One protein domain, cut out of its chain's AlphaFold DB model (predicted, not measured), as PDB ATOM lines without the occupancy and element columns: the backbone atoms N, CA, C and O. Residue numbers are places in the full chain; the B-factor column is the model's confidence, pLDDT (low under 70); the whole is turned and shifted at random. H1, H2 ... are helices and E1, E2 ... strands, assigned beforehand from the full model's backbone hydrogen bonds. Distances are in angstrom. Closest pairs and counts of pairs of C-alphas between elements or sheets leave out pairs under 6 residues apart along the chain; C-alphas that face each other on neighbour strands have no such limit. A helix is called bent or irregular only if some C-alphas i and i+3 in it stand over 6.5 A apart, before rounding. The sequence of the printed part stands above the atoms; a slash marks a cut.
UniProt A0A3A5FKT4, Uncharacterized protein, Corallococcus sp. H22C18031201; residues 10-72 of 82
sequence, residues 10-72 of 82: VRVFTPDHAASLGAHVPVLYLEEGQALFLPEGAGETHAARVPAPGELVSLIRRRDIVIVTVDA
ATOM      1  N   VAL A  10      44.398  44.879 -63.626       87.38
ATOM      2  CA  VAL A  10      44.547  45.112 -62.183       87.38
ATOM      3  C   VAL A  10      43.177  44.998 -61.528       87.38
ATOM      4  O   VAL A  10      42.250  45.725 -61.892       87.38
ATOM      5  N   ARG A  11      43.041  44.108 -60.544       89.12
ATOM      6  CA  ARG A  11      41.828  43.970 -59.726       89.12
ATOM      7  C   ARG A  11      42.156  44.372 -58.295       89.12
ATOM      8  O   ARG A  11      43.189  43.985 -57.757       89.12
ATOM      9  N   VAL A  12      41.279  45.167 -57.688       90.31
ATOM     10  CA  VAL A  12      41.465  45.698 -56.334       90.31
ATOM     11  C   VAL A  12      40.269  45.301 -55.482       90.31
ATOM     12  O   VAL A  12      39.128  45.597 -55.831       90.31
ATOM     13  N   PHE A  13      40.538  44.636 -54.364       89.81
ATOM     14  CA  PHE A  13      39.552  44.227 -53.372       89.81
ATOM     15  C   PHE A  13      39.782  45.035 -52.100       89.81
ATOM     16  O   PHE A  13      40.780  44.856 -51.402       89.81
ATOM     17  N   THR A  14      38.863  45.949 -51.817       88.25
ATOM     18  CA  THR A  14      38.894  46.816 -50.638       88.25
ATOM     19  C   THR A  14      37.934  46.295 -49.570       88.25
ATOM     20  O   THR A  14      36.798  45.966 -49.915       88.25
ATOM     21  N   PRO A  15      38.327  46.259 -48.288       84.31
ATOM     22  CA  PRO A  15      37.406  45.902 -47.218       84.31
ATOM     23  C   PRO A  15      36.342  46.990 -47.010       84.31
ATOM     24  O   PRO A  15      36.614  48.171 -47.226       84.31
ATOM     25  N   ASP A  16      35.149  46.610 -46.538       82.38
ATOM     26  CA  ASP A  16      33.993  47.519 -46.378       82.38
ATOM     27  C   ASP A  16      34.288  48.743 -45.489       82.38
ATOM     28  O   ASP A  16      33.676  49.800 -45.628       82.38
ATOM     29  N   HIS A  17      35.261  48.615 -44.584       77.31
ATOM     30  CA  HIS A  17      35.672  49.661 -43.647       77.31
ATOM     31  C   HIS A  17      36.982  50.366 -44.048       77.31
ATOM     32  O   HIS A  17      37.524  51.138 -43.260       77.31
ATOM     33  N   ALA A  18      37.497  50.142 -45.265       71.44
ATOM     34  CA  ALA A  18      38.756  50.732 -45.739       71.44
ATOM     35  C   ALA A  18      38.766  52.265 -45.660       71.44
ATOM     36  O   ALA A  18      39.750  52.859 -45.228       71.44
ATOM     37  N   ALA A  19      37.650  52.910 -46.016       68.50
ATOM     38  CA  ALA A  19      37.517  54.367 -45.967       68.50
ATOM     39  C   ALA A  19      37.681  54.937 -44.545       68.50
ATOM     40  O   ALA A  19      38.085  56.085 -44.383       68.50
ATOM     41  N   SER A  20      37.397  54.134 -43.517       68.94
ATOM     42  CA  SER A  20      37.549  54.506 -42.107       68.94
ATOM     43  C   SER A  20      38.973  54.297 -41.580       68.94
ATOM     44  O   SER A  20      39.321  54.866 -40.550       68.94
ATOM     45  N   LEU A  21      39.786  53.487 -42.266       66.94
ATOM     46  CA  LEU A  21      41.151  53.131 -41.862       66.94
ATOM     47  C   LEU A  21      42.217  54.118 -42.390       66.94
ATOM     48  O   LEU A  21      43.349  54.116 -41.911       66.94
ATOM     49  N   GLY A  22      41.860  55.002 -43.329       66.94
ATOM     50  CA  GLY A  22      42.739  56.073 -43.812       66.94
ATOM     51  C   GLY A  22      43.934  55.574 -44.638       66.94
ATOM     52  O   GLY A  22      43.846  54.560 -45.319       66.94
ATOM     53  N   ALA A  23      45.057  56.300 -44.616       67.56
ATOM     54  CA  ALA A  23      46.234  56.007 -45.451       67.56
ATOM     55  C   ALA A  23      47.031  54.752 -45.031       67.56
ATOM     56  O   ALA A  23      47.910  54.320 -45.772       67.56
ATOM     57  N   HIS A  24      46.707  54.152 -43.882       77.56
ATOM     58  CA  HIS A  24      47.477  53.067 -43.265       77.56
ATOM     59  C   HIS A  24      46.867  51.674 -43.482       77.56
ATOM     60  O   HIS A  24      47.153  50.747 -42.723       77.56
ATOM     61  N   VAL A  25      45.982  51.504 -44.473       86.94
ATOM     62  CA  VAL A  25      45.384  50.185 -44.731       86.94
ATOM     63  C   VAL A  25      46.457  49.249 -45.290       86.94
ATOM     64  O   VAL A  25      47.016  49.561 -46.344       86.94
ATOM     65  N   PRO A  26      46.731  48.097 -44.654       89.94
ATOM     66  CA  PRO A  26      47.706  47.151 -45.169       89.94
ATOM     67  C   PRO A  26      47.321  46.668 -46.569       89.94
ATOM     68  O   PRO A  26      46.145  46.427 -46.852       89.94
ATOM     69  N   VAL A  27      48.314  46.476 -47.435       91.31
ATOM     70  CA  VAL A  27      48.108  46.052 -48.825       91.31
ATOM     71  C   VAL A  27      48.810  44.726 -49.074       91.31
ATOM     72  O   VAL A  27      49.985  44.564 -48.758       91.31
ATOM     73  N   LEU A  28      48.101  43.776 -49.672       92.69
ATOM     74  CA  LEU A  28      48.662  42.559 -50.242       92.69
ATOM     75  C   LEU A  28      48.597  42.661 -51.767       92.69
ATOM     76  O   LEU A  28      47.514  42.643 -52.341       92.69
ATOM     77  N   TYR A  29      49.753  42.755 -52.409       91.81
ATOM     78  CA  TYR A  29      49.899  42.702 -53.856       91.81
ATOM     79  C   TYR A  29      50.219  41.273 -54.292       91.81
ATOM     80  O   TYR A  29      51.087  40.621 -53.707       91.81
ATOM     81  N   LEU A  30      49.513  40.793 -55.310       91.12
ATOM     82  CA  LEU A  30      49.650  39.465 -55.890       91.12
ATOM     83  C   LEU A  30      49.861  39.599 -57.400       91.12
ATOM     84  O   LEU A  30      49.068  40.233 -58.095       91.12
ATOM     85  N   GLU A  31      50.907  38.957 -57.893       88.19
ATOM     86  CA  GLU A  31      51.241  38.821 -59.311       88.19
ATOM     87  C   GLU A  31      51.645  37.364 -59.564       88.19
ATOM     88  O   GLU A  31      51.812  36.595 -58.612       88.19
ATOM     89  N   GLU A  32      51.754  36.939 -60.823       83.06
ATOM     90  CA  GLU A  32      52.078  35.553 -61.167       83.06
ATOM     91  C   GLU A  32      53.294  35.021 -60.393       83.06
ATOM     92  O   GLU A  32      54.440  35.419 -60.597       83.06
ATOM     93  N   GLY A  33      53.030  34.098 -59.463       81.62
ATOM     94  CA  GLY A  33      54.054  33.466 -58.634       81.62
ATOM     95  C   GLY A  33      54.679  34.361 -57.558       81.62
ATOM     96  O   GLY A  33      55.611  33.916 -56.886       81.62
ATOM     97  N   GLN A  34      54.189  35.589 -57.356       86.94
ATOM     98  CA  GLN A  34      54.762  36.546 -56.411       86.94
ATOM     99  C   GLN A  34      53.707  37.179 -55.502       86.94
ATOM    100  O   GLN A  34      52.576  37.460 -55.894       86.94
ATOM    101  N   ALA A  35      54.106  37.426 -54.257       91.88
ATOM    102  CA  ALA A  35      53.307  38.158 -53.291       91.88
ATOM    103  C   ALA A  35      54.176  39.187 -52.577       91.88
ATOM    104  O   ALA A  35      55.299  38.893 -52.164       91.88
ATOM    105  N   LEU A  36      53.630  40.382 -52.401       92.94
ATOM    106  CA  LEU A  36      54.267  41.467 -51.679       92.94
ATOM    107  C   LEU A  36      53.269  42.035 -50.675       92.94
ATOM    108  O   LEU A  36      52.152  42.399 -51.028       92.94
ATOM    109  N   PHE A  37      53.663  42.094 -49.412       92.62
ATOM    110  CA  PHE A  37      52.836  42.605 -48.332       92.62
ATOM    111  C   PHE A  37      53.409  43.913 -47.792       92.62
ATOM    112  O   PHE A  37      54.578  43.980 -47.407       92.62
ATOM    113  N   LEU A  38      52.565  44.939 -47.755       91.81
ATOM    114  CA  LEU A  38      52.842  46.268 -47.232       91.81
ATOM    115  C   LEU A  38      52.008  46.444 -45.956       91.81
ATOM    116  O   LEU A  38      50.829  46.793 -46.046       91.81
ATOM    117  N   PRO A  39      52.570  46.163 -44.768       89.19
ATOM    118  CA  PRO A  39      51.816  46.181 -43.514       89.19
ATOM    119  C   PRO A  39      51.268  47.563 -43.148       89.19
ATOM    120  O   PRO A  39      50.249  47.634 -42.474       89.19
ATOM    121  N   GLU A  40      51.922  48.630 -43.601       87.75
ATOM    122  CA  GLU A  40      51.569  50.020 -43.276       87.75
ATOM    123  C   GLU A  40      50.852  50.740 -44.427       87.75
ATOM    124  O   GLU A  40      50.559  51.929 -44.345       87.75
ATOM    125  N   GLY A  41      50.540  50.011 -45.499       83.88
ATOM    126  CA  GLY A  41      49.926  50.558 -46.702       83.88
ATOM    127  C   GLY A  41      50.929  51.046 -47.747       83.88
ATOM    128  O   GLY A  41      52.142  50.967 -47.574       83.88
ATOM    129  N   ALA A  42      50.406  51.501 -48.886       76.12
ATOM    130  CA  ALA A  42      51.208  51.845 -50.066       76.12
ATOM    131  C   ALA A  42      51.809  53.264 -50.043       76.12
ATOM    132  O   ALA A  42      52.620  53.590 -50.906       76.12
ATOM    133  N   GLY A  43      51.384  54.117 -49.106       69.06
ATOM    134  CA  GLY A  43      51.877  55.494 -48.967       69.06
ATOM    135  C   GLY A  43      53.089  55.639 -48.044       69.06
ATOM    136  O   GLY A  43      53.732  56.685 -48.050       69.06
ATOM    137  N   GLU A  44      53.399  54.604 -47.266       67.12
ATOM    138  CA  GLU A  44      54.494  54.585 -46.298       67.12
ATOM    139  C   GLU A  44      55.732  53.939 -46.937       67.12
ATOM    140  O   GLU A  44      55.650  52.892 -47.579       67.12
ATOM    141  N   THR A  45      56.907  54.539 -46.749       61.59
ATOM    142  CA  THR A  45      58.194  54.014 -47.247       61.59
ATOM    143  C   THR A  45      58.678  52.773 -46.484       61.59
ATOM    144  O   THR A  45      59.757  52.253 -46.783       61.59
ATOM    145  N   HIS A  46      57.925  52.308 -45.482       61.09
ATOM    146  CA  HIS A  46      58.261  51.118 -44.712       61.09
ATOM    147  C   HIS A  46      58.271  49.858 -45.587       61.09
ATOM    148  O   HIS A  46      57.467  49.677 -46.501       61.09
ATOM    149  N   ALA A  47      59.255  48.996 -45.314       71.81
ATOM    150  CA  ALA A  47      59.706  47.945 -46.214       71.81
ATOM    151  C   ALA A  47      58.598  46.936 -46.547       71.81
ATOM    152  O   ALA A  47      58.201  46.110 -45.719       71.81
ATOM    153  N   ALA A  48      58.153  46.969 -47.799       85.69
ATOM    154  CA  ALA A  48      57.378  45.895 -48.387       85.69
ATOM    155  C   ALA A  48      58.140  44.568 -48.225       85.69
ATOM    156  O   ALA A  48      59.359  44.508 -48.409       85.69
ATOM    157  N   ARG A  49      57.430  43.498 -47.866       91.50
ATOM    158  CA  ARG A  49      58.041  42.190 -47.602       91.50
ATOM    159  C   ARG A  49      57.364  41.089 -48.393       91.50
ATOM    160  O   ARG A  49      56.158  41.132 -48.613       91.50
ATOM    161  N   VAL A  50      58.123  40.063 -48.752       92.31
ATOM    162  CA  VAL A  50      57.559  38.831 -49.311       92.31
ATOM    163  C   VAL A  50      57.039  37.976 -48.148       92.31
ATOM    164  O   VAL A  50      57.828  37.623 -47.266       92.31
ATOM    165  N   PRO A  51      55.729  37.681 -48.071       91.44
ATOM    166  CA  PRO A  51      55.187  36.825 -47.024       91.44
ATOM    167  C   PRO A  51      55.580  35.360 -47.246       91.44
ATOM    168  O   PRO A  51      55.686  34.891 -48.380       91.44
ATOM    169  N   ALA A  52      55.758  34.613 -46.156       90.81
ATOM    170  CA  ALA A  52      55.962  33.169 -46.248       90.81
ATOM    171  C   ALA A  52      54.660  32.461 -46.694       90.81
ATOM    172  O   ALA A  52      53.567  32.963 -46.413       90.81
ATOM    173  N   PRO A  53      54.717  31.259 -47.306       85.50
ATOM    174  CA  PRO A  53      53.519  30.566 -47.797       85.50
ATOM    175  C   PRO A  53      52.417  30.370 -46.740       85.50
ATOM    176  O   PRO A  53      51.237  30.558 -47.026       85.50
ATOM    177  N   GLY A  54      52.794  30.051 -45.497       88.44
ATOM    178  CA  GLY A  54      51.842  29.911 -44.388       88.44
ATOM    179  C   GLY A  54      51.214  31.236 -43.941       88.44
ATOM    180  O   GLY A  54      50.060  31.263 -43.519       88.44
ATOM    181  N   GLU A  55      51.934  32.351 -44.077       91.12
ATOM    182  CA  GLU A  55      51.393  33.683 -43.791       91.12
ATOM    183  C   GLU A  55      50.404  34.130 -44.866       91.12
ATOM    184  O   GLU A  55      49.435  34.815 -44.556       91.12
ATOM    185  N   LEU A  56      50.613  33.714 -46.115       89.75
ATOM    186  CA  LEU A  56      49.768  34.059 -47.259       89.75
ATOM    187  C   LEU A  56      48.312  33.619 -47.039       89.75
ATOM    188  O   LEU A  56      47.382  34.388 -47.276       89.75
ATOM    189  N   VAL A  57      48.116  32.418 -46.482       88.38
ATOM    190  CA  VAL A  57      46.790  31.899 -46.100       88.38
ATOM    191  C   VAL A  57      46.135  32.770 -45.028       88.38
ATOM    192  O   VAL A  57      44.933  33.035 -45.089       88.38
ATOM    193  N   SER A  58      46.917  33.228 -44.051       90.69
ATOM    194  CA  SER A  58      46.440  34.115 -42.989       90.69
ATOM    195  C   SER A  58      46.087  35.501 -43.530       90.69
ATOM    196  O   SER A  58      45.051  36.047 -43.163       90.69
ATOM    197  N   LEU A  59      46.902  36.048 -44.438       91.19
ATOM    198  CA  LEU A  59      46.672  37.350 -45.063       91.19
ATOM    199  C   LEU A  59      45.413  37.343 -45.934       91.19
ATOM    200  O   LEU A  59      44.579  38.222 -45.772       91.19
ATOM    201  N   ILE A  60      45.194  36.322 -46.768       87.19
ATOM    202  CA  ILE A  60      43.983  36.229 -47.610       87.19
ATOM    203  C   ILE A  60      42.691  36.167 -46.771       87.19
ATOM    204  O   ILE A  60      41.625  36.568 -47.232       87.19
ATOM    205  N   ARG A  61      42.758  35.673 -45.528       88.56
ATOM    206  CA  ARG A  61      41.598  35.605 -44.623       88.56
ATOM    207  C   ARG A  61      41.342  36.897 -43.847       88.56
ATOM    208  O   ARG A  61      40.287  37.011 -43.218       88.56
ATOM    209  N   ARG A  62      42.282  37.845 -43.852       88.94
ATOM    210  CA  ARG A  62      42.117  39.129 -43.168       88.94
ATOM    211  C   ARG A  62      41.043  39.964 -43.856       88.94
ATOM    212  O   ARG A  62      40.946  39.997 -45.077       88.94
ATOM    213  N   ARG A  63      40.238  40.655 -43.048       85.31
ATOM    214  CA  ARG A  63      39.154  41.543 -43.511       85.31
ATOM    215  C   ARG A  63      39.500  43.022 -43.403       85.31
ATOM    216  O   ARG A  63      38.644  43.869 -43.611       85.31
ATOM    217  N   ASP A  64      40.733  43.323 -43.036       88.12
ATOM    218  CA  ASP A  64      41.244  44.662 -42.777       88.12
ATOM    219  C   ASP A  64      42.401  45.028 -43.717       88.12
ATOM    220  O   ASP A  64      43.119  45.984 -43.453       88.12
ATOM    221  N   ILE A  65      42.589  44.277 -44.809       90.44
ATOM    222  CA  ILE A  65      43.637  44.523 -45.805       90.44
ATOM    223  C   ILE A  65      43.036  44.742 -47.192       90.44
ATOM    224  O   ILE A  65      42.020  44.138 -47.534       90.44
ATOM    225  N   VAL A  66      43.688  45.571 -48.002       90.31
ATOM    226  CA  VAL A  66      43.412  45.682 -49.439       90.31
ATOM    227  C   VAL A  66      44.178  44.589 -50.170       90.31
ATOM    228  O   VAL A  66      45.370  44.403 -49.928       90.31
ATOM    229  N   ILE A  67      43.521  43.889 -51.088       91.56
ATOM    230  CA  ILE A  67      44.172  42.907 -51.960       91.56
ATOM    231  C   ILE A  67      44.213  43.472 -53.377       91.56
ATOM    232  O   ILE A  67      43.177  43.825 -53.937       91.56
ATOM    233  N   VAL A  68      45.405  43.555 -53.957       91.31
ATOM    234  CA  VAL A  68      45.634  43.956 -55.347       91.31
ATOM    235  C   VAL A  68      46.135  42.739 -56.102       91.31
ATOM    236  O   VAL A  68      47.121  42.136 -55.693       91.31
ATOM    237  N   THR A  69      45.474  42.371 -57.193       90.88
ATOM    238  CA  THR A  69      45.922  41.289 -58.074       90.88
ATOM    239  C   THR A  69      46.214  41.844 -59.458       90.88
ATOM    240  O   THR A  69      45.401  42.605 -59.990       90.88
ATOM    241  N   VAL A  70      47.338  41.453 -60.048       87.38
ATOM    242  CA  VAL A  70      47.704  41.807 -61.421       87.38
ATOM    243  C   VAL A  70      47.740  40.538 -62.256       87.38
ATOM    244  O   VAL A  70      48.565  39.658 -62.021       87.38
ATOM    245  N   ASP A  71      46.820  40.442 -63.211       81.69
ATOM    246  CA  ASP A  71      46.825  39.377 -64.208       81.69
ATOM    247  C   ASP A  71      47.847  39.727 -65.292       81.69
ATOM    248  O   ASP A  71      47.750  40.787 -65.921       81.69
ATOM    249  N   ALA A  72      48.804  38.836 -65.550       62.53
ATOM    250  CA  ALA A  72      49.641  38.935 -66.734       62.53
ATOM    251  C   ALA A  72      48.770  38.592 -67.948       62.53
ATOM    252  O   ALA A  72      48.429  37.438 -68.190       62.53
TER     253      ALA A  72
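AT A GLANCE: This is residues 10 to 72 of the 82 residues of an uncharacterized protein of Corallococcus sp. H22C18031201 (UniProt A0A3A5FKT4). A twisted wall of four strands, E1, E4, E2 and E3 side by side, has the short helix H2 over one face and no named helix over the other. The small irregular helix H1 sits beyond one end of the strands, and the long link of residues 39 to 52 makes a wide loop past the E3 edge on the way to H2. The printed part has 63 residues, with two named helices and four named strands in the order E1 H1 E2 E3 H2 E4. The class is mixed, helices and strands; the sheet, in the order E1 E4 E2 E3, is mixed too, with one parallel pair and two antiparallel ones. The whole is compact, with a radius of gyration of the C-alphas of 11.2 A, and rounded, with spans of 31 by 23 by 22 A.

HOW THE PARTS SIT: The inner strands E4, residues 66 to 71, and E2, residues 27 to 31, are parallel at 13 degrees, with N 28 and O 66 at 2.8 A. E3, residues 34 to 38, is an edge strand and forms an antiparallel hairpin with E2, with N 29 and O 36 at 2.8 A. E1, residues 10 to 13, is the other edge strand, antiparallel to E4 at 156 degrees, with N 13 and O 67 at 2.8 A. H2, residues 53 to 60, is on the sheet at a height over the sheet of 9.8 A. It lies over E3 and runs slantwise to the strands, at 57 degrees to E3 on the local plane; it is only just not over E2, on which 2 of its C-alphas fall. The closest C-alphas of H2 and E2 are those of Leu 59 and Leu 28, 7.6 A apart. H1, residues 18 to 24, is not on the sheet and is apart from E3 and H2; its closest C-alpha to E4 is that of Ala 18, 7.8 A from that of Val 66. In H1, 0 of 3 O i to N i+4 pairs and 1 of 4 O i to N i+3 pairs are within hydrogen-bond range; in H2, 2 of 4 O i to N i+4 pairs are.

IN THESE COORDINATES: E4 is 16.4 A from first to last C-alpha, E3 13.5 A, E2 13.1 A and E1 10.2 A. E1 begins at C-alpha 10 (44.547, 45.112, -62.183), and E4 ends at C-alpha 71 (46.825, 39.377, -64.208). H2 is 11.1 A long and begins at C-alpha 53 (53.519, 30.566, -47.797). H1 is 9.4 A long and irregular, with C-alphas 20 and 23 9.4 A apart.

THE WHOLE: The two C-alphas farthest apart are those of Ser 20 and Ala 72, at 31.5 A. The printed part has no cut. The link from E3 to H2 is long, with 14 residues, and the other links are tight. The mean pLDDT of the printed part is 84.1; it is under 70 at residues 19 to 23, residues 43 to 46 and residue 72 of this predicted model.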